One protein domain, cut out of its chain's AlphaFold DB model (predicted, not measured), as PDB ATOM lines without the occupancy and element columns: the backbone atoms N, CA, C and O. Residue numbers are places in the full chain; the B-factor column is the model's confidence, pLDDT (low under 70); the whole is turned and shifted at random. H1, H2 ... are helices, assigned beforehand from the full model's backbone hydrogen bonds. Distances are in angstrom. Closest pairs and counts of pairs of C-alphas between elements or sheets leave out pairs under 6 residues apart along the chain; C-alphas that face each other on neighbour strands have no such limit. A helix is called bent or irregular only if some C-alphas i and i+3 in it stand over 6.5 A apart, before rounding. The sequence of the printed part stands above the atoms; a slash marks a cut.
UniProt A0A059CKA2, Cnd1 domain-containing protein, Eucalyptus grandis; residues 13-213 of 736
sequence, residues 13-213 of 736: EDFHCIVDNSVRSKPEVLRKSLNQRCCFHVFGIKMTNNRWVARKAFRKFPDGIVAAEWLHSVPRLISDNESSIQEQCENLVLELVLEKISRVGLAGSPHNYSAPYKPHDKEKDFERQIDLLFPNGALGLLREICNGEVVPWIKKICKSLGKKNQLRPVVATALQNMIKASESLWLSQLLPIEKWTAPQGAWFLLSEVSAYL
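AT A GLANCE: This is residues 13 to 213 of the 736 residues of the protein "Cnd1 domain-containing protein" of Eucalyptus grandis (UniProt A0A059CKA2). One long helix, H7, runs as a spine through a body of shorter helices, with H3 and H6 packed on its residues 85 to 93 and H9 and H11 on its residues 97 to 106. H1 and H2 lie loosely at one end of the body, H8 sits on H11 toward the other, and H10 and H12 run side by side. The printed part has 201 residues with twelve named helices, H1 to H12 in chain order, and no named strand: all helix. It is compact, with a radius of gyration of the C-alphas of 18.1 A and spans of 55 by 40 by 26 A.

HOW THE PARTS SIT: H1, residues 13 to 22, and H2, residues 27 to 34, are close but not clearly touching, their closest C-alphas, Ser 22 and Leu 30, 6.1 A apart. H3, residues 37 to 49, and H4, residues 51 to 60, only just touch, only at the corner, with 3 pairs of C-alphas within 8 A, the closest Met 47 and Ala 54 at 6.1 A. H5, residues 65 to 73, touches H3 about perpendicular at 86 degrees, closest at C-alphas 73 and 44, 5.5 A. H6, residues 75 to 79, touches the hub H7, residues 83 to 107, closest at C-alphas 78 and 86, 4.6 A. H8, residues 122 to 133, touches H11, residues 169 to 188, closest at C-alphas 130 and 182, 6.8 A. H9, residues 138 to 145, touches H7 at a steep tilt of 39 degrees, opposite ways, closest at C-alphas 138 and 101, 6.2 A. H10, residues 151 to 163, touches H6, closest at C-alphas 153 and 75, 5.5 A. H11 touches residues 98 to 106 of H7, closest at C-alphas 174 and 105, 4.2 A. H12, residues 202 to 210, forms a helical hairpin with H11, closest at C-alphas 206 and 172, 6.0 A. Every O i to N i+4 pair is within hydrogen-bond range except in H3, 7 of 9, H7, 19 of 21, and H6, 0 of 1, where 2 of 2 O i to N i+3 pairs are.

IN THESE COORDINATES: H1 begins at C-alpha 13, (344.764, 257.200, 210.309). H7 measures 34.9 A, H11 28.6 A and H3 19.8 A from first to last C-alpha. H3 is irregular, with C-alphas 38 and 41 7.9 A apart. H12 ends at C-alpha 210, (313.892, 280.602, 228.510).

THE WHOLE: The C-alphas of Glu 13 and Leu 190 are the farthest apart, 57.1 A. The printed part has no cut; links H7 to H8 and H11 to H12 are long. Mean pLDDT of the printed part is 71.1; residues 13 to 66, 108 to 125 and 136 are under 70.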
ATOM      1  N   GLU A  13     344.011 256.386 211.284       30.86
ATOM      2  CA  GLU A  13     344.764 257.200 210.309       30.86
ATOM      3  C   GLU A  13     344.077 257.246 208.931       30.86
ATOM      4  O   GLU A  13     344.020 258.301 208.293       30.86
ATOM      5  N   ASP A  14     343.426 256.152 208.523       36.56
ATOM      6  CA  ASP A  14     342.680 256.081 207.260       36.56
ATOM      7  C   ASP A  14     341.446 257.000 207.252       36.56
ATOM      8  O   ASP A  14     341.063 257.536 206.212       36.56
ATOM      9  N   PHE A  15     340.838 257.255 208.418       37.81
ATOM     10  CA  PHE A  15     339.694 258.165 208.526       37.81
ATOM     11  C   PHE A  15     340.114 259.635 208.383       37.81
ATOM     12  O   PHE A  15     339.394 260.416 207.763       37.81
ATOM     13  N   HIS A  16     341.301 259.998 208.880       35.47
ATOM     14  CA  HIS A  16     341.884 261.323 208.662       35.47
ATOM     15  C   HIS A  16     342.178 261.571 207.178       35.47
ATOM     16  O   HIS A  16     341.809 262.624 206.664       35.47
ATOM     17  N   CYS A  17     342.744 260.591 206.465       34.94
ATOM     18  CA  CYS A  17     343.013 260.712 205.028       34.94
ATOM     19  C   CYS A  17     341.736 260.753 204.176       34.94
ATOM     20  O   CYS A  17     341.659 261.541 203.234       34.94
ATOM     21  N   ILE A  18     340.712 259.956 204.506       40.47
ATOM     22  CA  ILE A  18     339.426 259.980 203.788       40.47
ATOM     23  C   ILE A  18     338.703 261.307 204.022       40.47
ATOM     24  O   ILE A  18     338.156 261.866 203.078       40.47
ATOM     25  N   VAL A  19     338.725 261.854 205.240       41.16
ATOM     26  CA  VAL A  19     338.072 263.133 205.543       41.16
ATOM     27  C   VAL A  19     338.858 264.318 204.987       41.16
ATOM     28  O   VAL A  19     338.233 265.205 204.419       41.16
ATOM     29  N   ASP A  20     340.193 264.354 205.043       37.06
ATOM     30  CA  ASP A  20     340.951 265.442 204.401       37.06
ATOM     31  C   ASP A  20     340.863 265.395 202.865       37.06
ATOM     32  O   ASP A  20     340.789 266.453 202.232       37.06
ATOM     33  N   ASN A  21     340.765 264.205 202.254       38.81
ATOM     34  CA  ASN A  21     340.493 264.074 200.818       38.81
ATOM     35  C   ASN A  21     339.028 264.383 200.463       38.81
ATOM     36  O   ASN A  21     338.770 265.014 199.438       38.81
ATOM     37  N   SER A  22     338.066 264.031 201.321       42.12
ATOM     38  CA  SER A  22     336.637 264.286 201.093       42.12
ATOM     39  C   SER A  22     336.262 265.756 201.338       42.12
ATOM     40  O   SER A  22     335.534 266.349 200.548       42.12
ATOM     41  N   VAL A  23     336.879 266.419 202.325       39.78
ATOM     42  CA  VAL A  23     336.776 267.871 202.581       39.78
ATOM     43  C   VAL A  23     337.484 268.699 201.493       39.78
ATOM     44  O   VAL A  23     337.223 269.898 201.361       39.78
ATOM     45  N   ARG A  24     338.367 268.096 200.682       40.50
ATOM     46  CA  ARG A  24     338.898 268.690 199.438       40.50
ATOM     47  C   ARG A  24     337.995 268.464 198.216       40.50
ATOM     48  O   ARG A  24     338.191 269.149 197.218       40.50
ATOM     49  N   SER A  25     337.017 267.561 198.287       43.06
ATOM     50  CA  SER A  25     336.138 267.187 197.170       43.06
ATOM     51  C   SER A  25     334.761 267.875 197.224       43.06
ATOM     52  O   SER A  25     334.366 268.414 198.257       43.06
ATOM     53  N   LYS A  26     334.047 267.901 196.086       47.94
ATOM     54  CA  LYS A  26     332.724 268.539 195.921       47.94
ATOM     55  C   LYS A  26     331.696 268.021 196.960       47.94
ATOM     56  O   LYS A  26     331.758 266.839 197.307       47.94
ATOM     57  N   PRO A  27     330.707 268.839 197.393       45.44
ATOM     58  CA  PRO A  27     329.712 268.487 198.428       45.44
ATOM     59  C   PRO A  27     328.994 267.139 198.213       45.44
ATOM     60  O   PRO A  27     328.635 266.446 199.165       45.44
ATOM     61  N   GLU A  28     328.828 266.731 196.955       40.31
ATOM     62  CA  GLU A  28     328.150 265.497 196.538       40.31
ATOM     63  C   GLU A  28     328.881 264.203 196.937       40.31
ATOM     64  O   GLU A  28     328.236 263.174 197.147       40.31
ATOM     65  N   VAL A  29     330.212 264.233 197.070       43.84
ATOM     66  CA  VAL A  29     331.018 263.059 197.461       43.84
ATOM     67  C   VAL A  29     330.894 262.804 198.963       43.84
ATOM     68  O   VAL A  29     330.671 261.667 199.380       43.84
ATOM     69  N   LEU A  30     330.930 263.875 199.762       47.69
ATOM     70  CA  LEU A  30     330.602 263.837 201.189       47.69
ATOM     71  C   LEU A  30     329.186 263.282 201.381       47.69
ATOM     72  O   LEU A  30     329.009 262.327 202.129       47.69
ATOM     73  N   ARG A  31     328.203 263.784 200.623       41.88
ATOM     74  CA  ARG A  31     326.815 263.299 200.654       41.88
ATOM     75  C   ARG A  31     326.700 261.801 200.345       41.88
ATOM     76  O   ARG A  31     326.008 261.096 201.069       41.88
ATOM     77  N   LYS A  32     327.382 261.278 199.317       44.28
ATOM     78  CA  LYS A  32     327.339 259.838 198.980       44.28
ATOM     79  C   LYS A  32     327.977 258.943 200.048       44.28
ATOM     80  O   LYS A  32     327.466 257.853 200.281       44.28
ATOM     81  N   SER A  33     329.041 259.395 200.716       43.81
ATOM     82  CA  SER A  33     329.606 258.677 201.870       43.81
ATOM     83  C   SER A  33     328.758 258.805 203.142       43.81
ATOM     84  O   SER A  33     328.819 257.916 203.986       43.81
ATOM     85  N   LEU A  34     327.972 259.879 203.281       40.84
ATOM     86  CA  LEU A  34     327.071 260.122 204.416       40.84
ATOM     87  C   LEU A  34     325.752 259.335 204.313       40.84
ATOM     88  O   LEU A  34     325.260 258.837 205.318       40.84
ATOM     89  N   ASN A  35     325.220 259.134 203.102       38.81
ATOM     90  CA  ASN A  35     323.875 258.584 202.864       38.81
ATOM     91  C   ASN A  35     323.730 257.055 203.091       38.81
ATOM     92  O   ASN A  35     322.689 256.472 202.782       38.81
ATOM     93  N   GLN A  36     324.749 256.369 203.624       44.22
ATOM     94  CA  GLN A  36     324.595 254.996 204.119       44.22
ATOM     95  C   GLN A  36     323.934 255.035 205.506       44.22
ATOM     96  O   GLN A  36     324.609 255.116 206.532       44.22
ATOM     97  N   ARG A  37     322.596 254.941 205.527       38.88
ATOM     98  CA  ARG A  37     321.733 255.017 206.727       38.88
ATOM     99  C   ARG A  37     322.152 254.106 207.897       38.88
ATOM    100  O   ARG A  37     321.831 254.400 209.044       38.88
ATOM    101  N   CYS A  38     322.938 253.055 207.656       36.91
ATOM    102  CA  CYS A  38     323.480 252.176 208.700       36.91
ATOM    103  C   CYS A  38     324.665 252.761 209.500       36.91
ATOM    104  O   CYS A  38     325.140 252.113 210.429       36.91
ATOM    105  N   CYS A  39     325.163 253.959 209.174       46.72
ATOM    106  CA  CYS A  39     326.353 254.531 209.811       46.72
ATOM    107  C   CYS A  39     326.108 255.804 210.632       46.72
ATOM    108  O   CYS A  39     327.085 256.358 211.116       46.72
ATOM    109  N   PHE A  40     324.872 256.261 210.866       49.38
ATOM    110  CA  PHE A  40     324.625 257.513 211.607       49.38
ATOM    111  C   PHE A  40     325.230 257.545 213.014       49.38
ATOM    112  O   PHE A  40     325.812 258.548 213.416       49.38
ATOM    113  N   HIS A  41     325.158 256.435 213.747       49.16
ATOM    114  CA  HIS A  41     325.751 256.329 215.079       49.16
ATOM    115  C   HIS A  41     327.287 256.327 215.022       49.16
ATOM    116  O   HIS A  41     327.940 257.079 215.737       49.16
ATOM    117  N   VAL A  42     327.878 255.557 214.101       52.91
ATOM    118  CA  VAL A  42     329.338 255.493 213.910       52.91
ATOM    119  C   VAL A  42     329.890 256.822 213.389       52.91
ATOM    120  O   VAL A  42     330.952 257.265 213.817       52.91
ATOM    121  N   PHE A  43     329.176 257.469 212.472       58.47
ATOM    122  CA  PHE A  43     329.492 258.786 211.938       58.47
ATOM    123  C   PHE A  43     329.378 259.854 213.022       58.47
ATOM    124  O   PHE A  43     330.305 260.639 213.194       58.47
ATOM    125  N   GLY A  44     328.294 259.826 213.799       55.84
ATOM    126  CA  GLY A  44     328.100 260.689 214.951       55.84
ATOM    127  C   GLY A  44     329.252 260.560 215.949       55.84
ATOM    128  O   GLY A  44     329.873 261.566 216.262       55.84
ATOM    129  N   ILE A  45     329.595 259.338 216.373       57.72
ATOM    130  CA  ILE A  45     330.705 259.076 217.307       57.72
ATOM    131  C   ILE A  45     332.044 259.563 216.733       57.72
ATOM    132  O   ILE A  45     332.887 260.121 217.436       57.72
ATOM    133  N   LYS A  46     332.270 259.383 215.429       58.62
ATOM    134  CA  LYS A  46     333.486 259.882 214.772       58.62
ATOM    135  C   LYS A  46     333.512 261.406 214.676       58.62
ATOM    136  O   LYS A  46     334.593 261.981 214.777       58.62
ATOM    137  N   MET A  47     332.362 262.052 214.499       57.25
ATOM    138  CA  MET A  47     332.222 263.509 214.492       57.25
ATOM    139  C   MET A  47     332.333 264.112 215.896       57.25
ATOM    140  O   MET A  47     332.934 265.178 216.030       57.25
ATOM    141  N   THR A  48     331.830 263.437 216.937       55.62
ATOM    142  CA  THR A  48     332.005 263.869 218.334       55.62
ATOM    143  C   THR A  48     333.463 263.800 218.754       55.62
ATOM    144  O   THR A  48     334.007 264.789 219.243       55.62
ATOM    145  N   ASN A  49     334.133 262.692 218.430       59.84
ATOM    146  CA  ASN A  49     335.542 262.494 218.764       59.84
ATOM    147  C   ASN A  49     336.490 263.416 217.970       59.84
ATOM    148  O   ASN A  49     337.602 263.680 218.419       59.84
ATOM    149  N   ASN A  50     336.067 263.948 216.814       60.88
ATOM    150  CA  ASN A  50     336.886 264.818 215.961       60.88
ATOM    151  C   ASN A  50     336.335 266.251 215.874       60.88
ATOM    152  O   ASN A  50     335.965 266.735 214.799       60.88
ATOM    153  N   ARG A  51     336.367 266.981 216.998       59.41
ATOM    154  CA  ARG A  51     335.933 268.393 217.113       59.41
ATOM    155  C   ARG A  51     336.479 269.312 216.010       59.41
ATOM    156  O   ARG A  51     335.779 270.210 215.544       59.41
ATOM    157  N   TRP A  52     337.720 269.100 215.564       54.06
ATOM    158  CA  TRP A  52     338.327 269.881 214.478       54.06
ATOM    159  C   TRP A  52     337.652 269.646 213.119       54.06
ATOM    160  O   TRP A  52     337.432 270.604 212.378       54.06
ATOM    161  N   VAL A  53     337.270 268.403 212.809       60.66
ATOM    162  CA  VAL A  53     336.570 268.051 211.563       60.66
ATOM    163  C   VAL A  53     335.200 268.717 211.533       60.66
ATOM    164  O   VAL A  53     334.864 269.366 210.543       60.66
ATOM    165  N   ALA A  54     334.454 268.643 212.639       61.34
ATOM    166  CA  ALA A  54     333.154 269.297 212.759       61.34
ATOM    167  C   ALA A  54     333.272 270.824 212.570       61.34
ATOM    168  O   ALA A  54     332.566 271.410 211.750       61.34
ATOM    169  N   ARG A  55     334.251 271.469 213.225       62.16
ATOM    170  CA  ARG A  55     334.548 272.905 213.043       62.16
ATOM    171  C   ARG A  55     334.891 273.265 211.597       62.16
ATOM    172  O   ARG A  55     334.403 274.268 211.079       62.16
ATOM    173  N   LYS A  56     335.753 272.480 210.945       62.06
ATOM    174  CA  LYS A  56     336.215 272.732 209.571       62.06
ATOM    175  C   LYS A  56     335.083 272.537 208.560       62.06
ATOM    176  O   LYS A  56     334.963 273.342 207.643       62.06
ATOM    177  N   ALA A  57     334.221 271.540 208.766       63.81
ATOM    178  CA  ALA A  57     333.043 271.299 207.939       63.81
ATOM    179  C   ALA A  57     332.032 272.460 208.024       63.81
ATOM    180  O   ALA A  57     331.648 272.999 206.989       63.81
ATOM    181  N   PHE A  58     331.697 272.925 209.236       65.00
ATOM    182  CA  PHE A  58     330.773 274.054 209.449       65.00
ATOM    183  C   PHE A  58     331.310 275.406 208.958       65.00
ATOM    184  O   PHE A  58     330.523 276.295 208.639       65.00
ATOM    185  N   ARG A  59     332.638 275.585 208.920       62.94
ATOM    186  CA  ARG A  59     333.276 276.790 208.363       62.94
ATOM    187  C   ARG A  59     333.360 276.770 206.839       62.94
ATOM    188  O   ARG A  59     333.319 277.831 206.231       62.94
ATOM    189  N   LYS A  60     333.534 275.590 206.235       60.28
ATOM    190  CA  LYS A  60     333.794 275.448 204.794       60.28
ATOM    191  C   LYS A  60     332.520 275.292 203.960       60.28
ATOM    192  O   LYS A  60     332.537 275.663 202.793       60.28
ATOM    193  N   PHE A  61     331.441 274.774 204.549       58.31
ATOM    194  CA  PHE A  61     330.171 274.530 203.861       58.31
ATOM    195  C   PHE A  61     329.010 275.222 204.596       58.31
ATOM    196  O   PHE A  61     328.321 274.588 205.398       58.31
ATOM    197  N   PRO A  62     328.800 276.530 204.356       56.34
ATOM    198  CA  PRO A  62     327.680 277.276 204.926       56.34
ATOM    199  C   PRO A  62     326.328 276.949 204.267       56.34
ATOM    200  O   PRO A  62     325.306 277.340 204.823       56.34
ATOM    201  N   ASP A  63     326.317 276.204 203.152       57.75
ATOM    202  CA  ASP A  63     325.163 275.918 202.271       57.75
ATOM    203  C   ASP A  63     324.025 275.085 202.907       57.75
ATOM    204  O   ASP A  63     323.208 274.491 202.209       57.75
ATOM    205  N   GLY A  64     323.963 274.982 204.236       61.59
ATOM    206  CA  GLY A  64     322.885 274.318 204.978       61.59
ATOM    207  C   GLY A  64     322.911 272.787 204.925       61.59
ATOM    208  O   GLY A  64     322.644 272.151 205.936       61.59
ATOM    209  N   ILE A  65     323.324 272.174 203.813       67.25
ATOM    210  CA  ILE A  65     323.264 270.715 203.595       67.25
ATOM    211  C   ILE A  65     324.129 269.943 204.605       67.25
ATOM    212  O   ILE A  65     323.687 268.961 205.196       67.25
ATOM    213  N   VAL A  66     325.366 270.393 204.835       69.00
ATOM    214  CA  VAL A  66     326.286 269.743 205.792       69.00
ATOM    215  C   VAL A  66     325.824 269.956 207.233       69.00
ATOM    216  O   VAL A  66     325.937 269.057 208.065       69.00
ATOM    217  N   ALA A  67     325.285 271.141 207.522       70.31
ATOM    218  CA  ALA A  67     324.692 271.456 208.813       70.31
ATOM    219  C   ALA A  67     323.461 270.583 209.097       70.31
ATOM    220  O   ALA A  67     323.301 270.122 210.226       70.31
ATOM    221  N   ALA A  68     322.651 270.303 208.073       73.00
ATOM    222  CA  ALA A  68     321.480 269.457 208.198       73.00
ATOM    223  C   ALA A  68     321.836 268.009 208.493       73.00
ATOM    224  O   ALA A  68     321.437 267.477 209.527       73.00
ATOM    225  N   GLU A  69     322.703 267.404 207.688       71.50
ATOM    226  CA  GLU A  69     323.128 266.025 207.934       71.50
ATOM    227  C   GLU A  69     323.778 265.860 209.322       71.50
ATOM    228  O   GLU A  69     323.577 264.861 210.022       71.50
ATOM    229  N   TRP A  70     324.524 266.875 209.768       81.31
ATOM    230  CA  TRP A  70     325.106 266.900 211.106       81.31
ATOM    231  C   TRP A  70     324.042 266.969 212.210       81.31
ATOM    232  O   TRP A  70     324.128 266.201 213.173       81.31
ATOM    233  N   LEU A  71     323.027 267.830 212.069       80.06
ATOM    234  CA  LEU A  71     321.919 267.965 213.023       80.06
ATOM    235  C   LEU A  71     321.041 266.707 213.097       80.06
ATOM    236  O   LEU A  71     320.539 266.378 214.171       80.06
ATOM    237  N   HIS A  72     320.917 265.950 212.006       78.75
ATOM    238  CA  HIS A  72     320.231 264.655 212.028       78.75
ATOM    239  C   HIS A  72     321.057 263.543 212.693       78.75
ATOM    240  O   HIS A  72     320.478 262.564 213.167       78.75
ATOM    241  N   SER A  73     322.383 263.696 212.786       74.56
ATOM    242  CA  SER A  73     323.302 262.646 213.249       74.56
ATOM    243  C   SER A  73     323.781 262.833 214.691       74.56
ATOM    244  O   SER A  73     323.610 261.946 215.527       74.56
ATOM    245  N   VAL A  74     324.406 263.975 214.992       79.62
ATOM    246  CA  VAL A  74     325.151 264.192 216.244       79.62
ATOM    247  C   VAL A  74     324.236 264.401 217.452       79.62
ATOM    248  O   VAL A  74     324.449 263.710 218.447       79.62
ATOM    249  N   PRO A  75     323.178 265.237 217.394       83.50
ATOM    250  CA  PRO A  75     322.268 265.425 218.525       83.50
ATOM    251  C   PRO A  75     321.677 264.130 219.102       83.50
ATOM    252  O   PRO A  75     321.407 264.070 220.299       83.50
ATOM    253  N   ARG A  76     321.518 263.063 218.301       81.25
ATOM    254  CA  ARG A  76     320.990 261.762 218.761       81.25
ATOM    255  C   ARG A  76     321.861 261.109 219.841       81.25
ATOM    256  O   ARG A  76     321.350 260.364 220.678       81.25
ATOM    257  N   LEU A  77     323.156 261.427 219.863       77.75
ATOM    258  CA  LEU A  77     324.136 260.878 220.802       77.75
ATOM    259  C   LEU A  77     323.956 261.373 222.240       77.75
ATOM    260  O   LEU A  77     324.512 260.790 223.162       77.75
ATOM    261  N   ILE A  78     323.095 262.365 222.478       81.25
ATOM    262  CA  ILE A  78     322.664 262.719 223.839       81.25
ATOM    263  C   ILE A  78     321.935 261.563 224.557       81.25
ATOM    264  O   ILE A  78     321.646 261.625 225.753       81.25
ATOM    265  N   SER A  79     321.549 260.518 223.821       76.19
ATOM    266  CA  SER A  79     320.930 259.302 224.359       76.19
ATOM    267  C   SER A  79     321.854 258.096 224.355       76.19
ATOM    268  O   SER A  79     321.374 256.987 224.568       76.19
ATOM    269  N   ASP A  80     323.147 258.310 224.120       75.12
ATOM    270  CA  ASP A  80     324.154 257.274 224.298       75.12
ATOM    271  C   ASP A  80     324.209 256.818 225.765       75.12
ATOM    272  O   ASP A  80     323.818 257.561 226.663       75.12
ATOM    273  N   ASN A  81     324.677 255.602 226.028       70.19
ATOM    274  CA  ASN A  81     324.871 255.124 227.396       70.19
ATOM    275  C   ASN A  81     326.164 255.684 228.011       70.19
ATOM    276  O   ASN A  81     326.286 255.733 229.235       70.19
ATOM    277  N   GLU A  82     327.122 256.110 227.184       72.12
ATOM    278  CA  GLU A  82     328.394 256.660 227.631       72.12
ATOM    279  C   GLU A  82     328.291 258.169 227.913       72.12
ATOM    280  O   GLU A  82     328.005 258.979 227.027       72.12
ATOM    281  N   SER A  83     328.562 258.573 229.157       80.38
ATOM    282  CA  SER A  83     328.489 259.979 229.582       80.38
ATOM    283  C   SER A  83     329.502 260.883 228.869       80.38
ATOM    284  O   SER A  83     329.205 262.052 228.622       80.38
ATOM    285  N   SER A  84     330.665 260.345 228.489       78.38
ATOM    286  CA  SER A  84     331.712 261.072 227.757       78.38
ATOM    287  C   SER A  84     331.219 261.529 226.371       78.38
ATOM    288  O   SER A  84     331.447 262.671 225.969       78.38
ATOM    289  N   ILE A  85     330.476 260.668 225.666       75.94
ATOM    290  CA  ILE A  85     329.901 260.941 224.344       75.94
ATOM    291  C   ILE A  85     328.775 261.970 224.467       75.94
ATOM    292  O   ILE A  85     328.703 262.904 223.663       75.94
ATOM    293  N   GLN A  86     327.930 261.842 225.496       82.31
ATOM    294  CA  GLN A  86     326.883 262.826 225.783       82.31
ATOM    295  C   GLN A  86     327.478 264.226 226.000       82.31
ATOM    296  O   GLN A  86     327.022 265.190 225.386       82.31
ATOM    297  N   GLU A  87     328.528 264.342 226.817       84.25
ATOM    298  CA  GLU A  87     329.193 265.618 227.101       84.25
ATOM    299  C   GLU A  87     329.868 266.215 225.856       84.25
ATOM    300  O   GLU A  87     329.777 267.417 225.601       84.25
ATOM    301  N   GLN A  88     330.509 265.393 225.021       80.38
ATOM    302  CA  GLN A  88     331.067 265.862 223.749       80.38
ATOM    303  C   GLN A  88     329.983 266.360 222.785       80.38
ATOM    304  O   GLN A  88     330.164 267.391 222.136       80.38
ATOM    305  N   CYS A  89     328.851 265.657 222.704       84.62
ATOM    306  CA  CYS A  89     327.696 266.076 221.911       84.62
ATOM    307  C   CYS A  89     327.171 267.445 222.372       84.62
ATOM    308  O   CYS A  89     326.974 268.343 221.550       84.62
ATOM    309  N   GLU A  90     326.984 267.628 223.679       87.56
ATOM    310  CA  GLU A  90     326.560 268.900 224.277       87.56
ATOM    311  C   GLU A  90     327.524 270.044 223.943       87.56
ATOM    312  O   GLU A  90     327.094 271.095 223.465       87.56
ATOM    313  N   ASN A  91     328.829 269.818 224.124       85.44
ATOM    314  CA  ASN A  91     329.869 270.803 223.832       85.44
ATOM    315  C   ASN A  91     329.882 271.224 222.358       85.44
ATOM    316  O   ASN A  91     330.064 272.402 222.044       85.44
ATOM    317  N   LEU A  92     329.673 270.278 221.439       84.12
ATOM    318  CA  LEU A  92     329.611 270.583 220.014       84.12
ATOM    319  C   LEU A  92     328.360 271.376 219.638       84.12
ATOM    320  O   LEU A  92     328.467 272.296 218.829       84.12
ATOM    321  N   VAL A  93     327.197 271.066 220.215       87.19
ATOM    322  CA  VAL A  93     325.975 271.855 219.982       87.19
ATOM    323  C   VAL A  93     326.125 273.262 220.553       87.19
ATOM    324  O   VAL A  93     325.797 274.235 219.873       87.19
ATOM    325  N   LEU A  94     326.679 273.398 221.758       86.31
ATOM    326  CA  LEU A  94     326.951 274.702 222.352       86.31
ATOM    327  C   LEU A  94     327.830 275.547 221.421       86.31
ATOM    328  O   LEU A  94     327.506 276.695 221.132       86.31
ATOM    329  N   GLU A  95     328.907 274.969 220.897       84.25
ATOM    330  CA  GLU A  95     329.885 275.711 220.108       84.25
ATOM    331  C   GLU A  95     329.466 275.972 218.649       84.25
ATOM    332  O   GLU A  95     329.641 277.073 218.125       84.25
ATOM    333  N   LEU A  96     328.963 274.952 217.950       81.94
ATOM    334  CA  LEU A  96     328.692 275.032 216.510       81.94
ATOM    335  C   LEU A  96     327.308 275.603 216.207       81.94
ATOM    336  O   LEU A  96     327.111 276.165 215.128       81.94
ATOM    337  N   VAL A  97     326.376 275.474 217.153       86.56
ATOM    338  CA  VAL A  97     324.989 275.916 216.999       86.56
ATOM    339  C   VAL A  97     324.730 277.150 217.856       86.56
ATOM    340  O   VAL A  97     324.554 278.235 217.303       86.56
ATOM    341  N   LEU A  98     324.757 277.026 219.188       87.12
ATOM    342  CA  LEU A  98     324.328 278.114 220.078       87.12
ATOM    343  C   LEU A  98     325.248 279.338 219.991       87.12
ATOM    344  O   LEU A  98     324.759 280.446 219.794       87.12
ATOM    345  N   GLU A  99     326.573 279.166 220.054       86.06
ATOM    346  CA  GLU A  99     327.502 280.294 219.915       86.06
ATOM    347  C   GLU A  99     327.465 280.919 218.518       86.06
ATOM    348  O   GLU A  99     327.651 282.129 218.382       86.06
ATOM    349  N   LYS A 100     327.225 280.121 217.471       83.88
ATOM    350  CA  LYS A 100     327.084 280.641 216.107       83.88
ATOM    351  C   LYS A 100     325.841 281.526 215.992       83.88
ATOM    352  O   LYS A 100     325.953 282.640 215.486       83.88
ATOM    353  N   ILE A 101     324.703 281.070 216.520       86.25
ATOM    354  CA  ILE A 101     323.459 281.853 216.595       86.25
ATOM    355  C   ILE A 101     323.678 283.118 217.434       86.25
ATOM    356  O   ILE A 101     323.313 284.203 216.995       86.25
ATOM    357  N   SER A 102     324.353 283.016 218.586       86.56
ATOM    358  CA  SER A 102     324.683 284.178 219.420       86.56
ATOM    359  C   SER A 102     325.498 285.236 218.681       86.56
ATOM    360  O   SER A 102     325.173 286.416 218.755       86.56
ATOM    361  N   ARG A 103     326.550 284.836 217.954       84.75
ATOM    362  CA  ARG A 103     327.401 285.778 217.205       84.75
ATOM    363  C   ARG A 103     326.624 286.479 216.090       84.75
ATOM    364  O   ARG A 103     326.785 287.681 215.910       84.75
ATOM    365  N   VAL A 104     325.785 285.741 215.362       82.38
ATOM    366  CA  VAL A 104     325.009 286.282 214.235       82.38
ATOM    367  C   VAL A 104     323.860 287.173 214.717       82.38
ATOM    368  O   VAL A 104     323.702 288.281 214.212       82.38
ATOM    369  N   GLY A 105     323.113 286.756 215.743       77.31
ATOM    370  CA  GLY A 105     321.997 287.541 216.281       77.31
ATOM    371  C   GLY A 105     322.418 288.820 217.014       77.31
ATOM    372  O   GLY A 105     321.639 289.765 217.089       77.31
ATOM    373  N   LEU A 106     323.654 288.900 217.521       79.12
ATOM    374  CA  LEU A 106     324.215 290.160 218.027       79.12
ATOM    375  C   LEU A 106     324.672 291.103 216.902       79.12
ATOM    376  O   LEU A 106     324.564 292.318 217.050       79.12
ATOM    377  N   ALA A 107     325.183 290.561 215.791       70.75
ATOM    378  CA  ALA A 107     325.661 291.351 214.657       70.75
ATOM    379  C   ALA A 107     324.515 291.981 213.843       70.75
ATOM    380  O   ALA A 107     324.655 293.106 213.366       70.75
ATOM    381  N   GLY A 108     323.372 291.295 213.737       59.19
ATOM    382  CA  GLY A 108     322.173 291.759 213.023       59.19
ATOM    383  C   GLY A 108     321.307 292.776 213.782       59.19
ATOM    384  O   GLY A 108     320.095 292.791 213.596       59.19
ATOM    385  N   SER A 109     321.888 293.588 214.673       57.16
ATOM    386  CA  SER A 109     321.146 294.587 215.457       57.16
ATOM    387  C   SER A 109     320.426 295.608 214.550       57.16
ATOM    388  O   SER A 109     321.046 296.109 213.605       57.16
ATOM    389  N   PRO A 110     319.160 295.978 214.844       51.75
ATOM    390  CA  PRO A 110     318.317 296.821 213.982       51.75
ATOM    391  C   PRO A 110     318.877 298.228 213.700       51.75
ATOM    392  O   PRO A 110     318.441 298.882 212.759       51.75
ATOM    393  N   HIS A 111     319.865 298.701 214.466       47.88
ATOM    394  CA  HIS A 111     320.483 300.019 214.272       47.88
ATOM    395  C   HIS A 111     321.551 300.080 213.163       47.88
ATOM    396  O   HIS A 111     322.012 301.173 212.846       47.88
ATOM    397  N   ASN A 112     321.944 298.948 212.566       44.94
ATOM    398  CA  ASN A 112     323.068 298.890 211.620       44.94
ATOM    399  C   ASN A 112     322.674 298.791 210.136       44.94
ATOM    400  O   ASN A 112     323.563 298.699 209.292       44.94
ATOM    401  N   TYR A 113     321.383 298.802 209.792       45.75
ATOM    402  CA  TYR A 113     320.938 298.617 208.408       45.75
ATOM    403  C   TYR A 113     320.286 299.877 207.826       45.75
ATOM    404  O   TYR A 113     319.162 300.235 208.159       45.75
ATOM    405  N   SER A 114     320.999 300.521 206.901       45.00
ATOM    406  CA  SER A 114     320.488 301.542 205.983       45.00
ATOM    407  C   SER A 114     320.774 301.097 204.543       45.00
ATOM    408  O   SER A 114     321.776 301.471 203.939       45.00
ATOM    409  N   ALA A 115     319.914 300.241 203.985       44.56
ATOM    410  CA  ALA A 115     320.034 299.795 202.595       44.56
ATOM    411  C   ALA A 115     318.989 300.493 201.696       44.56
ATOM    412  O   ALA A 115     317.830 300.611 202.095       44.56
ATOM    413  N   PRO A 116     319.365 300.969 200.491       40.66
ATOM    414  CA  PRO A 116     318.459 301.664 199.580       40.66
ATOM    415  C   PRO A 116     317.500 300.691 198.876       40.66
ATOM    416  O   PRO A 116     317.921 299.716 198.256       40.66
ATOM    417  N   TYR A 117     316.206 301.002 198.945       42.84
ATOM    418  CA  TYR A 117     315.102 300.223 198.377       42.84
ATOM    419  C   TYR A 117     315.118 300.238 196.835       42.84
ATOM    420  O   TYR A 117     315.206 301.312 196.232       42.84
ATOM    421  N   LYS A 118     314.977 299.076 196.176       45.78
ATOM    422  CA  LYS A 118     314.665 298.981 194.735       45.78
ATOM    423  C   LYS A 118     313.412 298.121 194.522       45.78
ATOM    424  O   LYS A 118     313.385 296.985 194.975       45.78
ATOM    425  N   PRO A 119     312.375 298.626 193.833       42.47
ATOM    426  CA  PRO A 119     311.058 298.005 193.851       42.47
ATOM    427  C   PRO A 119     310.874 297.024 192.685       42.47
ATOM    428  O   PRO A 119     310.220 297.388 191.722       42.47
ATOM    429  N   HIS A 120     311.409 295.800 192.738       41.91
ATOM    430  CA  HIS A 120     310.916 294.684 191.903       41.91
ATOM    431  C   HIS A 120     311.241 293.324 192.568       41.91
ATOM    432  O   HIS A 120     312.388 293.090 192.929       41.91
ATOM    433  N   ASP A 121     310.220 292.457 192.702       45.22
ATOM    434  CA  ASP A 121     310.157 291.133 193.381       45.22
ATOM    435  C   ASP A 121     310.142 291.099 194.930       45.22
ATOM    436  O   ASP A 121     311.093 290.679 195.578       45.22
ATOM    437  N   LYS A 122     308.998 291.449 195.540       55.28
ATOM    438  CA  LYS A 122     308.828 291.654 196.999       55.28
ATOM    439  C   LYS A 122     309.175 290.456 197.911       55.28
ATOM    440  O   LYS A 122     309.778 290.670 198.953       55.28
ATOM    441  N   GLU A 123     308.822 289.215 197.563       53.06
ATOM    442  CA  GLU A 123     309.061 288.049 198.451       53.06
ATOM    443  C   GLU A 123     310.491 287.503 198.358       53.06
ATOM    444  O   GLU A 123     311.142 287.268 199.377       53.06
ATOM    445  N   LYS A 124     311.029 287.374 197.137       54.78
ATOM    446  CA  LYS A 124     312.427 286.953 196.929       54.78
ATOM    447  C   LYS A 124     313.424 288.000 197.427       54.78
ATOM    448  O   LYS A 124     314.559 287.652 197.744       54.78
ATOM    449  N   ASP A 125     313.019 289.267 197.483       67.69
ATOM    450  CA  ASP A 125     313.827 290.355 198.029       67.69
ATOM    451  C   ASP A 125     313.878 290.310 199.570       67.69
ATOM    452  O   ASP A 125     314.956 290.472 200.138       67.69
ATOM    453  N   PHE A 126     312.783 289.957 200.259       73.44
ATOM    454  CA  PHE A 126     312.797 289.737 201.714       73.44
ATOM    455  C   PHE A 126     313.715 288.580 202.130       73.44
ATOM    456  O   PHE A 126     314.573 288.772 202.991       73.44
ATOM    457  N   GLU A 127     313.593 287.406 201.500       72.31
ATOM    458  CA  GLU A 127     314.435 286.241 201.822       72.31
ATOM    459  C   GLU A 127     315.929 286.522 201.593       72.31
ATOM    460  O   GLU A 127     316.782 286.158 202.403       72.31
ATOM    461  N   ARG A 128     316.265 287.253 200.526       73.94
ATOM    462  CA  ARG A 128     317.650 287.673 200.273       73.94
ATOM    463  C   ARG A 128     318.140 288.686 201.302       73.94
ATOM    464  O   ARG A 128     319.278 288.586 201.754       73.94
ATOM    465  N   GLN A 129     317.312 289.658 201.679       75.62
ATOM    466  CA  GLN A 129     317.682 290.683 202.655       75.62
ATOM    467  C   GLN A 129     317.832 290.111 204.068       75.62
ATOM    468  O   GLN A 129     318.747 290.508 204.789       75.62
ATOM    469  N   ILE A 130     317.002 289.141 204.457       78.31
ATOM    470  CA  ILE A 130     317.129 288.476 205.757       78.31
ATOM    471  C   ILE A 130     318.349 287.539 205.808       78.31
ATOM    472  O   ILE A 130     319.036 287.495 206.829       78.31
ATOM    473  N   ASP A 131     318.701 286.875 204.701       77.25
ATOM    474  CA  ASP A 131     319.953 286.111 204.589       77.25
ATOM    475  C   ASP A 131     321.200 287.016 204.652       77.25
ATOM    476  O   ASP A 131     322.230 286.623 205.208       77.25
ATOM    477  N   LEU A 132     321.110 288.250 204.136       78.19
ATOM    478  CA  LEU A 132     322.160 289.270 204.276       78.19
ATOM    479  C   LEU A 132     322.262 289.809 205.711       78.19
ATOM    480  O   LEU A 132     323.371 290.044 206.199       78.19
ATOM    481  N   LEU A 133     321.129 289.977 206.406       76.75
ATOM    482  CA  LEU A 133     321.091 290.343 207.828       76.75
ATOM    483  C   LEU A 133     321.734 289.265 208.709       76.75
ATOM    484  O   LEU A 133     322.420 289.590 209.681       76.75
ATOM    485  N   PHE A 134     321.543 287.989 208.361       81.12
ATOM    486  CA  PHE A 134     322.023 286.847 209.141       81.12
ATOM    487  C   PHE A 134     322.899 285.896 208.309       81.12
ATOM    488  O   PHE A 134     322.494 284.768 207.997       81.12
ATOM    489  N   PRO A 135     324.148 286.298 208.003       71.19
ATOM    490  CA  PRO A 135     325.029 285.530 207.135       71.19
ATOM    491  C   PRO A 135     325.492 284.211 207.776       71.19
ATOM    492  O   PRO A 135     325.314 283.940 208.968       71.19
ATOM    493  N   ASN A 136     326.193 283.398 206.980       69.25
ATOM    494  CA  ASN A 136     326.780 282.108 207.370       69.25
ATOM    495  C   ASN A 136     325.764 280.975 207.607       69.25
ATOM    496  O   ASN A 136     326.063 280.037 208.356       69.25
ATOM    497  N   GLY A 137     324.582 281.037 206.990       71.94
ATOM    498  CA  GLY A 137     323.578 279.970 207.063       71.94
ATOM    499  C   GLY A 137     322.962 279.798 208.456       71.94
ATOM    500  O   GLY A 137     322.576 278.691 208.827       71.94
ATOM    501  N   ALA A 138     322.914 280.865 209.264       79.62
ATOM    502  CA  ALA A 138     322.299 280.835 210.593       79.62
ATOM    503  C   ALA A 138     320.790 280.555 210.523       79.62
ATOM    504  O   ALA A 138     320.276 279.787 211.334       79.62
ATOM    505  N   LEU A 139     320.104 281.105 209.516       81.12
ATOM    506  CA  LEU A 139     318.684 280.843 209.264       81.12
ATOM    507  C   LEU A 139     318.439 279.394 208.835       81.12
ATOM    508  O   LEU A 139     317.552 278.736 209.369       81.12
ATOM    509  N   GLY A 140     319.290 278.855 207.954       78.50
ATOM    510  CA  GLY A 140     319.250 277.440 207.577       78.50
ATOM    511  C   GLY A 140     319.463 276.501 208.770       78.50
ATOM    512  O   GLY A 140     318.788 275.481 208.875       78.50
ATOM    513  N   LEU A 141     320.345 276.869 209.708       81.75
ATOM    514  CA  LEU A 141     320.534 276.139 210.964       81.75
ATOM    515  C   LEU A 141     319.299 276.187 211.867       81.75
ATOM    516  O   LEU A 141     318.903 275.149 212.389       81.75
ATOM    517  N   LEU A 142     318.692 277.361 212.059       84.69
ATOM    518  CA  LEU A 142     317.479 277.502 212.874       84.69
ATOM    519  C   LEU A 142     316.305 276.704 212.292       84.69
ATOM    520  O   LEU A 142     315.647 275.972 213.034       84.69
ATOM    521  N   ARG A 143     316.123 276.755 210.967       85.50
ATOM    522  CA  ARG A 143     315.121 275.957 210.250       85.50
ATOM    523  C   ARG A 143     315.303 274.460 210.487       85.50
ATOM    524  O   ARG A 143     314.341 273.738 210.722       85.50
ATOM    525  N   GLU A 144     316.538 273.980 210.467       85.19
ATOM    526  CA  GLU A 144     316.799 272.557 210.662       85.19
ATOM    527  C   GLU A 144     316.678 272.116 212.129       85.19
ATOM    528  O   GLU A 144     316.262 271.000 212.430       85.19
ATOM    529  N   ILE A 145     316.971 273.010 213.075       85.62
ATOM    530  CA  ILE A 145     316.766 272.756 214.507       85.62
ATOM    531  C   ILE A 145     315.286 272.495 214.822       85.62
ATOM    532  O   ILE A 145     314.995 271.711 215.729       85.62
ATOM    533  N   CYS A 146     314.357 273.112 214.079       83.69
ATOM    534  CA  CYS A 146     312.924 272.851 214.212       83.69
ATOM    535  C   CYS A 146     312.396 271.669 213.375       83.69
ATOM    536  O   CYS A 146     311.195 271.404 213.407       83.69
ATOM    537  N   ASN A 147     313.259 270.905 212.695       85.06
ATOM    538  CA  ASN A 147     312.856 269.678 212.008       85.06
ATOM    539  C   ASN A 147     312.317 268.642 213.011       85.06
ATOM    540  O   ASN A 147     312.931 268.381 214.051       85.06
ATOM    541  N   GLY A 148     311.183 268.009 212.695       76.38
ATOM    542  CA  GLY A 148     310.499 267.057 213.578       76.38
ATOM    543  C   GLY A 148     311.366 265.881 214.052       76.38
ATOM    544  O   GLY A 148     311.147 265.369 215.149       76.38
ATOM    545  N   GLU A 149     312.383 265.480 213.283       77.31
ATOM    546  CA  GLU A 149     313.331 264.435 213.698       77.31
ATOM    547  C   GLU A 149     314.427 264.925 214.656       77.31
ATOM    548  O   GLU A 149     314.973 264.132 215.429       77.31
ATOM    549  N   VAL A 150     314.764 266.216 214.596       82.38
ATOM    550  CA  VAL A 150     315.877 266.850 215.323       82.38
ATOM    551  C   VAL A 150     315.400 267.440 216.653       82.38
ATOM    552  O   VAL A 150     316.080 267.300 217.677       82.38
ATOM    553  N   VAL A 151     314.195 268.021 216.670       87.06
ATOM    554  CA  VAL A 151     313.570 268.686 217.827       87.06
ATOM    555  C   VAL A 151     313.684 267.891 219.138       87.06
ATOM    556  O   VAL A 151     314.122 268.478 220.131       87.06
ATOM    557  N   PRO A 152     313.353 266.580 219.212       85.88
ATOM    558  CA  PRO A 152     313.411 265.838 220.478       85.88
ATOM    559  C   PRO A 152     314.811 265.811 221.100       85.88
ATOM    560  O   PRO A 152     314.956 265.851 222.326       85.88
ATOM    561  N   TRP A 153     315.844 265.769 220.259       88.00
ATOM    562  CA  TRP A 153     317.236 265.724 220.689       88.00
ATOM    563  C   TRP A 153     317.714 267.094 221.146       88.00
ATOM    564  O   TRP A 153     318.307 267.195 222.219       88.00
ATOM    565  N   ILE A 154     317.373 268.154 220.411       90.12
ATOM    566  CA  ILE A 154     317.697 269.529 220.811       90.12
ATOM    567  C   ILE A 154     317.031 269.881 222.144       90.12
ATOM    568  O   ILE A 154     317.713 270.383 223.034       90.12
ATOM    569  N   LYS A 155     315.757 269.518 222.353       89.69
ATOM    570  CA  LYS A 155     315.084 269.679 223.658       89.69
ATOM    571  C   LYS A 155     315.855 269.000 224.790       89.69
ATOM    572  O   LYS A 155     316.057 269.578 225.857       89.69
ATOM    573  N   LYS A 156     316.314 267.762 224.568       88.44
ATOM    574  CA  LYS A 156     317.081 267.004 225.566       88.44
ATOM    575  C   LYS A 156     318.447 267.643 225.848       88.44
ATOM    576  O   LYS A 156     318.843 267.698 227.011       88.44
ATOM    577  N   ILE A 157     319.118 268.171 224.825       89.25
ATOM    578  CA  ILE A 157     320.403 268.873 224.955       89.25
ATOM    579  C   ILE A 157     320.227 270.200 225.697       89.25
ATOM    580  O   ILE A 157     320.911 270.412 226.692       89.25
ATOM    581  N   CYS A 158     319.270 271.048 225.306       90.62
ATOM    582  CA  CYS A 158     318.957 272.293 226.016       90.62
ATOM    583  C   CYS A 158     318.605 272.027 227.485       90.62
ATOM    584  O   CYS A 158     319.102 272.715 228.372       90.62
ATOM    585  N   LYS A 159     317.832 270.969 227.766       90.25
ATOM    586  CA  LYS A 159     317.537 270.525 229.134       90.25
ATOM    587  C   LYS A 159     318.781 270.103 229.915       90.25
ATOM    588  O   LYS A 159     318.877 270.412 231.100       90.25
ATOM    589  N   SER A 160     319.709 269.387 229.287       90.25
ATOM    590  CA  SER A 160     320.958 268.971 229.936       90.25
ATOM    591  C   SER A 160     321.876 270.167 230.211       90.25
ATOM    592  O   SER A 160     322.272 270.389 231.353       90.25
ATOM    593  N   LEU A 161     322.119 271.003 229.196       89.25
ATOM    594  CA  LEU A 161     322.922 272.226 229.297       89.25
ATOM    595  C   LEU A 161     322.349 273.209 230.324       89.25
ATOM    596  O   LEU A 161     323.098 273.799 231.100       89.25
ATOM    597  N   GLY A 162     321.023 273.361 230.353       87.44
ATOM    598  CA  GLY A 162     320.314 274.203 231.311       87.44
ATOM    599  C   GLY A 162     320.485 273.717 232.746       87.44
ATOM    600  O   GLY A 162     320.859 274.496 233.613       87.44
ATOM    601  N   LYS A 163     320.336 272.408 232.995       89.69
ATOM    602  CA  LYS A 163     320.605 271.810 234.316       89.69
ATOM    603  C   LYS A 163     322.063 271.950 234.766       89.69
ATOM    604  O   LYS A 163     322.317 272.009 235.963       89.69
ATOM    605  N   LYS A 164     323.006 271.983 233.821       89.38
ATOM    606  CA  LYS A 164     324.437 272.204 234.077       89.38
ATOM    607  C   LYS A 164     324.810 273.692 234.177       89.38
ATOM    608  O   LYS A 164     325.987 273.992 234.348       89.38
ATOM    609  N   ASN A 165     323.848 274.616 234.053       86.56
ATOM    610  CA  ASN A 165     324.069 276.068 233.994       86.56
ATOM    611  C   ASN A 165     325.078 276.501 232.908       86.56
ATOM    612  O   ASN A 165     325.799 277.482 233.065       86.56
ATOM    613  N   GLN A 166     325.143 275.767 231.794       87.88
ATOM    614  CA  GLN A 166     326.058 276.052 230.679       87.88
ATOM    615  C   GLN A 166     325.414 276.911 229.579       87.88
ATOM    616  O   GLN A 166     326.108 277.392 228.680       87.88
ATOM    617  N   LEU A 167     324.094 277.125 229.635       89.12
ATOM    618  CA  LEU A 167     323.396 278.038 228.730       89.12
ATOM    619  C   LEU A 167     323.732 279.491 229.084       89.12
ATOM    620  O   LEU A 167     323.600 279.911 230.230       89.12
ATOM    621  N   ARG A 168     324.144 280.275 228.083       89.12
ATOM    622  CA  ARG A 168     324.508 281.687 228.264       89.12
ATOM    623  C   ARG A 168     323.317 282.610 227.954       89.12
ATOM    624  O   ARG A 168     322.701 282.423 226.904       89.12
ATOM    625  N   PRO A 169     323.060 283.666 228.760       89.00
ATOM    626  CA  PRO A 169     322.016 284.675 228.500       89.00
ATOM    627  C   PRO A 169     322.069 285.292 227.100       89.00
ATOM    628  O   PRO A 169     321.037 285.542 226.485       89.00
ATOM    629  N   VAL A 170     323.280 285.437 226.555       89.50
ATOM    630  CA  VAL A 170     323.538 285.973 225.211       89.50
ATOM    631  C   VAL A 170     322.773 285.221 224.114       89.50
ATOM    632  O   VAL A 170     322.396 285.824 223.116       89.50
ATOM    633  N   VAL A 171     322.512 283.919 224.282       89.56
ATOM    634  CA  VAL A 171     321.720 283.132 223.322       89.56
ATOM    635  C   VAL A 171     320.283 283.651 223.255       89.56
ATOM    636  O   VAL A 171     319.772 283.882 222.162       89.56
ATOM    637  N   ALA A 172     319.647 283.892 224.406       90.00
ATOM    638  CA  ALA A 172     318.286 284.417 224.468       90.00
ATOM    639  C   ALA A 172     318.209 285.851 223.925       90.00
ATOM    640  O   ALA A 172     317.285 286.178 223.183       90.00
ATOM    641  N   THR A 173     319.189 286.704 224.239       89.75
ATOM    642  CA  THR A 173     319.261 288.072 223.693       89.75
ATOM    643  C   THR A 173     319.439 288.070 222.174       89.75
ATOM    644  O   THR A 173     318.737 288.789 221.471       89.75
ATOM    645  N   ALA A 174     320.328 287.225 221.647       89.25
ATOM    646  CA  ALA A 174     320.555 287.109 220.209       89.25
ATOM    647  C   ALA A 174     319.299 286.637 219.464       89.25
ATOM    648  O   ALA A 174     318.967 287.206 218.429       89.25
ATOM    649  N   LEU A 175     318.567 285.656 220.000       91.44
ATOM    650  CA  LEU A 175     317.307 285.188 219.409       91.44
ATOM    651  C   LEU A 175     316.232 286.282 219.396       91.44
ATOM    652  O   LEU A 175     315.573 286.472 218.377       91.44
ATOM    653  N   GLN A 176     316.095 287.047 220.485       91.75
ATOM    654  CA  GLN A 176     315.184 288.197 220.535       91.75
ATOM    655  C   GLN A 176     315.555 289.259 219.493       91.75
ATOM    656  O   GLN A 176     314.676 289.782 218.813       91.75
ATOM    657  N   ASN A 177     316.849 289.545 219.323       89.06
ATOM    658  CA  ASN A 177     317.321 290.479 218.303       89.06
ATOM    659  C   ASN A 177     317.029 289.981 216.888       89.06
ATOM    660  O   ASN A 177     316.610 290.776 216.057       89.06
ATOM    661  N   MET A 178     317.203 288.683 216.620       88.56
ATOM    662  CA  MET A 178     316.885 288.105 215.311       88.56
ATOM    663  C   MET A 178     315.401 288.267 214.967       88.56
ATOM    664  O   MET A 178     315.073 288.663 213.851       88.56
ATOM    665  N   ILE A 179     314.517 288.027 215.941       89.50
ATOM    666  CA  ILE A 179     313.070 288.214 215.780       89.50
ATOM    667  C   ILE A 179     312.754 289.702 215.546       89.50
ATOM    668  O   ILE A 179     312.176 290.033 214.512       89.50
ATOM    669  N   LYS A 180     313.226 290.610 216.414       88.81
ATOM    670  CA  LYS A 180     313.021 292.069 216.275       88.81
ATOM    671  C   LYS A 180     313.542 292.615 214.940       88.81
ATOM    672  O   LYS A 180     312.874 293.411 214.288       88.81
ATOM    673  N   ALA A 181     314.731 292.192 214.517       85.56
ATOM    674  CA  ALA A 181     315.327 292.636 213.262       85.56
ATOM    675  C   ALA A 181     314.527 292.132 212.052       85.56
ATOM    676  O   ALA A 181     314.265 292.911 211.138       85.56
ATOM    677  N   SER A 182     314.055 290.879 212.073       86.31
ATOM    678  CA  SER A 182     313.181 290.354 211.015       86.31
ATOM    679  C   SER A 182     311.830 291.077 210.936       86.31
ATOM    680  O   SER A 182     311.355 291.347 209.836       86.31
ATOM    681  N   GLU A 183     311.244 291.449 212.080       86.62
ATOM    682  CA  GLU A 183     310.019 292.255 212.155       86.62
ATOM    683  C   GLU A 183     310.258 293.651 211.568       86.62
ATOM    684  O   GLU A 183     309.516 294.111 210.702       86.62
ATOM    685  N   SER A 184     311.340 294.314 211.988       85.06
ATOM    686  CA  SER A 184     311.684 295.650 211.502       85.06
ATOM    687  C   SER A 184     311.957 295.674 209.996       85.06
ATOM    688  O   SER A 184     311.526 296.604 209.317       85.06
ATOM    689  N   LEU A 185     312.598 294.626 209.458       83.00
ATOM    690  CA  LEU A 185     312.816 294.475 208.022       83.00
ATOM    691  C   LEU A 185     311.476 294.334 207.291       83.00
ATOM    692  O   LEU A 185     311.241 295.040 206.316       83.00
ATOM    693  N   TRP A 186     310.581 293.480 207.785       81.62
ATOM    694  CA  TRP A 186     309.261 293.274 207.188       81.62
ATOM    695  C   TRP A 186     308.432 294.565 207.148       81.62
ATOM    696  O   TRP A 186     307.885 294.939 206.110       81.62
ATOM    697  N   LEU A 187     308.407 295.300 208.265       81.94
ATOM    698  CA  LEU A 187     307.714 296.584 208.362       81.94
ATOM    699  C   LEU A 187     308.358 297.664 207.480       81.94
ATOM    700  O   LEU A 187     307.642 298.476 206.895       81.94
ATOM    701  N   SER A 188     309.687 297.655 207.320       80.56
ATOM    702  CA  SER A 188     310.391 298.585 206.422       80.56
ATOM    703  C   SER A 188     310.009 298.402 204.947       80.56
ATOM    704  O   SER A 188     310.077 299.351 204.170       80.56
ATOM    705  N   GLN A 189     309.541 297.206 204.577       79.62
ATOM    706  CA  GLN A 189     309.039 296.883 203.240       79.62
ATOM    707  C   GLN A 189     307.543 297.206 203.063       79.62
ATOM    708  O   GLN A 189     306.963 296.902 202.018       79.62
ATOM    709  N   LEU A 190     306.914 297.846 204.062       74.69
ATOM    710  CA  LEU A 190     305.486 298.195 204.087       74.69
ATOM    711  C   LEU A 190     304.571 296.975 203.881       74.69
ATOM    712  O   LEU A 190     303.486 297.085 203.304       74.69
ATOM    713  N   LEU A 191     305.020 295.799 204.325       76.31
ATOM    714  CA  LEU A 191     304.251 294.565 204.236       76.31
ATOM    715  C   LEU A 191     303.270 294.449 205.419       76.31
ATOM    716  O   LEU A 191     303.580 294.904 206.523       76.31
ATOM    717  N   PRO A 192     302.084 293.844 205.212       76.12
ATOM    718  CA  PRO A 192     301.101 293.643 206.274       76.12
ATOM    719  C   PRO A 192     301.680 292.745 207.368       76.12
ATOM    720  O   PRO A 192     302.206 291.664 207.081       76.12
ATOM    721  N   ILE A 193     301.585 293.183 208.624       75.94
ATOM    722  CA  ILE A 193     302.126 292.448 209.776       75.94
ATOM    723  C   ILE A 193     301.412 291.107 209.978       75.94
ATOM    724  O   ILE A 193     301.972 290.180 210.552       75.94
ATOM    725  N   GLU A 194     300.200 290.970 209.440       70.25
ATOM    726  CA  GLU A 194     299.402 289.753 209.500       70.25
ATOM    727  C   GLU A 194     300.025 288.573 208.760       70.25
ATOM    728  O   GLU A 194     299.740 287.423 209.083       70.25
ATOM    729  N   LYS A 195     300.888 288.859 207.785       72.56
ATOM    730  CA  LYS A 195     301.596 287.850 206.994       72.56
ATOM    731  C   LYS A 195     303.031 287.623 207.465       72.56
ATOM    732  O   LYS A 195     303.737 286.800 206.890       72.56
ATOM    733  N   TRP A 196     303.476 288.351 208.488       81.81
ATOM    734  CA  TRP A 196     304.822 288.203 209.015       81.81
ATOM    735  C   TRP A 196     304.954 286.923 209.844       81.81
ATOM    736  O   TRP A 196     304.112 286.611 210.688       81.81
ATOM    737  N   THR A 197     306.058 286.212 209.633       77.94
ATOM    738  CA  THR A 197     306.477 285.074 210.452       77.94
ATOM    739  C   THR A 197     307.907 285.294 210.919       77.94
ATOM    740  O   THR A 197     308.727 285.895 210.216       77.94
ATOM    741  N   ALA A 198     308.211 284.839 212.132       84.62
ATOM    742  CA  ALA A 198     309.567 284.931 212.641       84.62
ATOM    743  C   ALA A 198     310.475 283.925 211.908       84.62
ATOM    744  O   ALA A 198     309.991 282.952 211.321       84.62
ATOM    745  N   PRO A 199     311.808 284.096 211.967       86.12
ATOM    746  CA  PRO A 199     312.733 283.109 211.436       86.12
ATOM    747  C   PRO A 199     312.443 281.718 212.007       86.12
ATOM    748  O   PRO A 199     312.446 281.529 213.228       86.12
ATOM    749  N   GLN A 200     312.207 280.746 211.124       84.69
ATOM    750  CA  GLN A 200     311.813 279.391 211.511       84.69
ATOM    751  C   GLN A 200     312.778 278.812 212.548       84.69
ATOM    752  O   GLN A 200     313.990 278.820 212.354       84.69
ATOM    753  N   GLY A 201     312.235 278.330 213.668       84.12
ATOM    754  CA  GLY A 201     313.006 277.745 214.767       84.12
ATOM    755  C   GLY A 201     313.540 278.739 215.808       84.12
ATOM    756  O   GLY A 201     313.976 278.299 216.875       84.12
ATOM    757  N   ALA A 202     313.452 280.057 215.577       90.00
ATOM    758  CA  ALA A 202     313.885 281.065 216.549       90.00
ATOM    759  C   ALA A 202     313.028 281.043 217.824       90.00
ATOM    760  O   ALA A 202     313.570 280.926 218.928       90.00
ATOM    761  N   TRP A 203     311.696 281.072 217.686       89.75
ATOM    762  CA  TRP A 203     310.780 280.963 218.826       89.75
ATOM    763  C   TRP A 203     310.899 279.616 219.537       89.75
ATOM    764  O   TRP A 203     310.913 279.575 220.768       89.75
ATOM    765  N   PHE A 204     311.049 278.523 218.782       89.88
ATOM    766  CA  PHE A 204     311.280 277.195 219.348       89.88
ATOM    767  C   PHE A 204     312.496 277.195 220.280       89.88
ATOM    768  O   PHE A 204     312.369 276.859 221.459       89.88
ATOM    769  N   LEU A 205     313.661 277.624 219.787       89.50
ATOM    770  CA  LEU A 205     314.883 277.622 220.585       89.50
ATOM    771  C   LEU A 205     314.795 278.595 221.770       89.50
ATOM    772  O   LEU A 205     315.244 278.259 222.866       89.50
ATOM    773  N   LEU A 206     314.164 279.760 221.588       91.06
ATOM    774  CA  LEU A 206     313.926 280.723 222.667       91.06
ATOM    775  C   LEU A 206     313.045 280.118 223.772       91.06
ATOM    776  O   LEU A 206     313.349 280.269 224.956       91.06
ATOM    777  N   SER A 207     312.008 279.362 223.404       88.31
ATOM    778  CA  SER A 207     311.129 278.679 224.358       88.31
ATOM    779  C   SER A 207     311.846 277.590 225.169       88.31
ATOM    780  O   SER A 207     311.541 277.394 226.342       88.31
ATOM    781  N   GLU A 208     312.844 276.916 224.596       90.31
ATOM    782  CA  GLU A 208     313.632 275.904 225.314       90.31
ATOM    783  C   GLU A 208     314.709 276.533 226.213       90.31
ATOM    784  O   GLU A 208     314.976 276.035 227.307       90.31
ATOM    785  N   VAL A 209     315.319 277.644 225.784       90.06
ATOM    786  CA  VAL A 209     316.359 278.354 226.552       90.06
ATOM    787  C   VAL A 209     315.757 279.157 227.713       90.06
ATOM    788  O   VAL A 209     316.297 279.142 228.820       90.06
ATOM    789  N   SER A 210     314.613 279.812 227.493       88.19
ATOM    790  CA  SER A 210     313.892 280.602 228.510       88.19
ATOM    791  C   SER A 210     313.481 279.795 229.740       88.19
ATOM    792  O   SER A 210     313.408 280.355 230.827       88.19
ATOM    793  N   ALA A 211     313.286 278.478 229.605       86.00
ATOM    794  CA  ALA A 211     312.986 277.592 230.729       86.00
ATOM    795  C   ALA A 211     314.099 277.552 231.797       86.00
ATOM    796  O   ALA A 211     313.828 277.192 232.940       86.00
ATOM    797  N   TYR A 212     315.337 277.904 231.430       87.81
ATOM    798  CA  TYR A 212     316.498 277.932 232.330       87.81
ATOM    799  C   TYR A 212     317.079 279.337 232.519       87.81
ATOM    800  O   TYR A 212     317.829 279.561 233.464       87.81
ATOM    801  N   LEU A 213     316.749 280.279 231.631       86.19
ATOM    802  CA  LEU A 213     317.241 281.658 231.649       86.19
ATOM    803  C   LEU A 213     316.075 282.662 231.625       86.19
ATOM    804  O   LEU A 213     315.982 283.453 230.682       86.19
TER     805      LEU A 213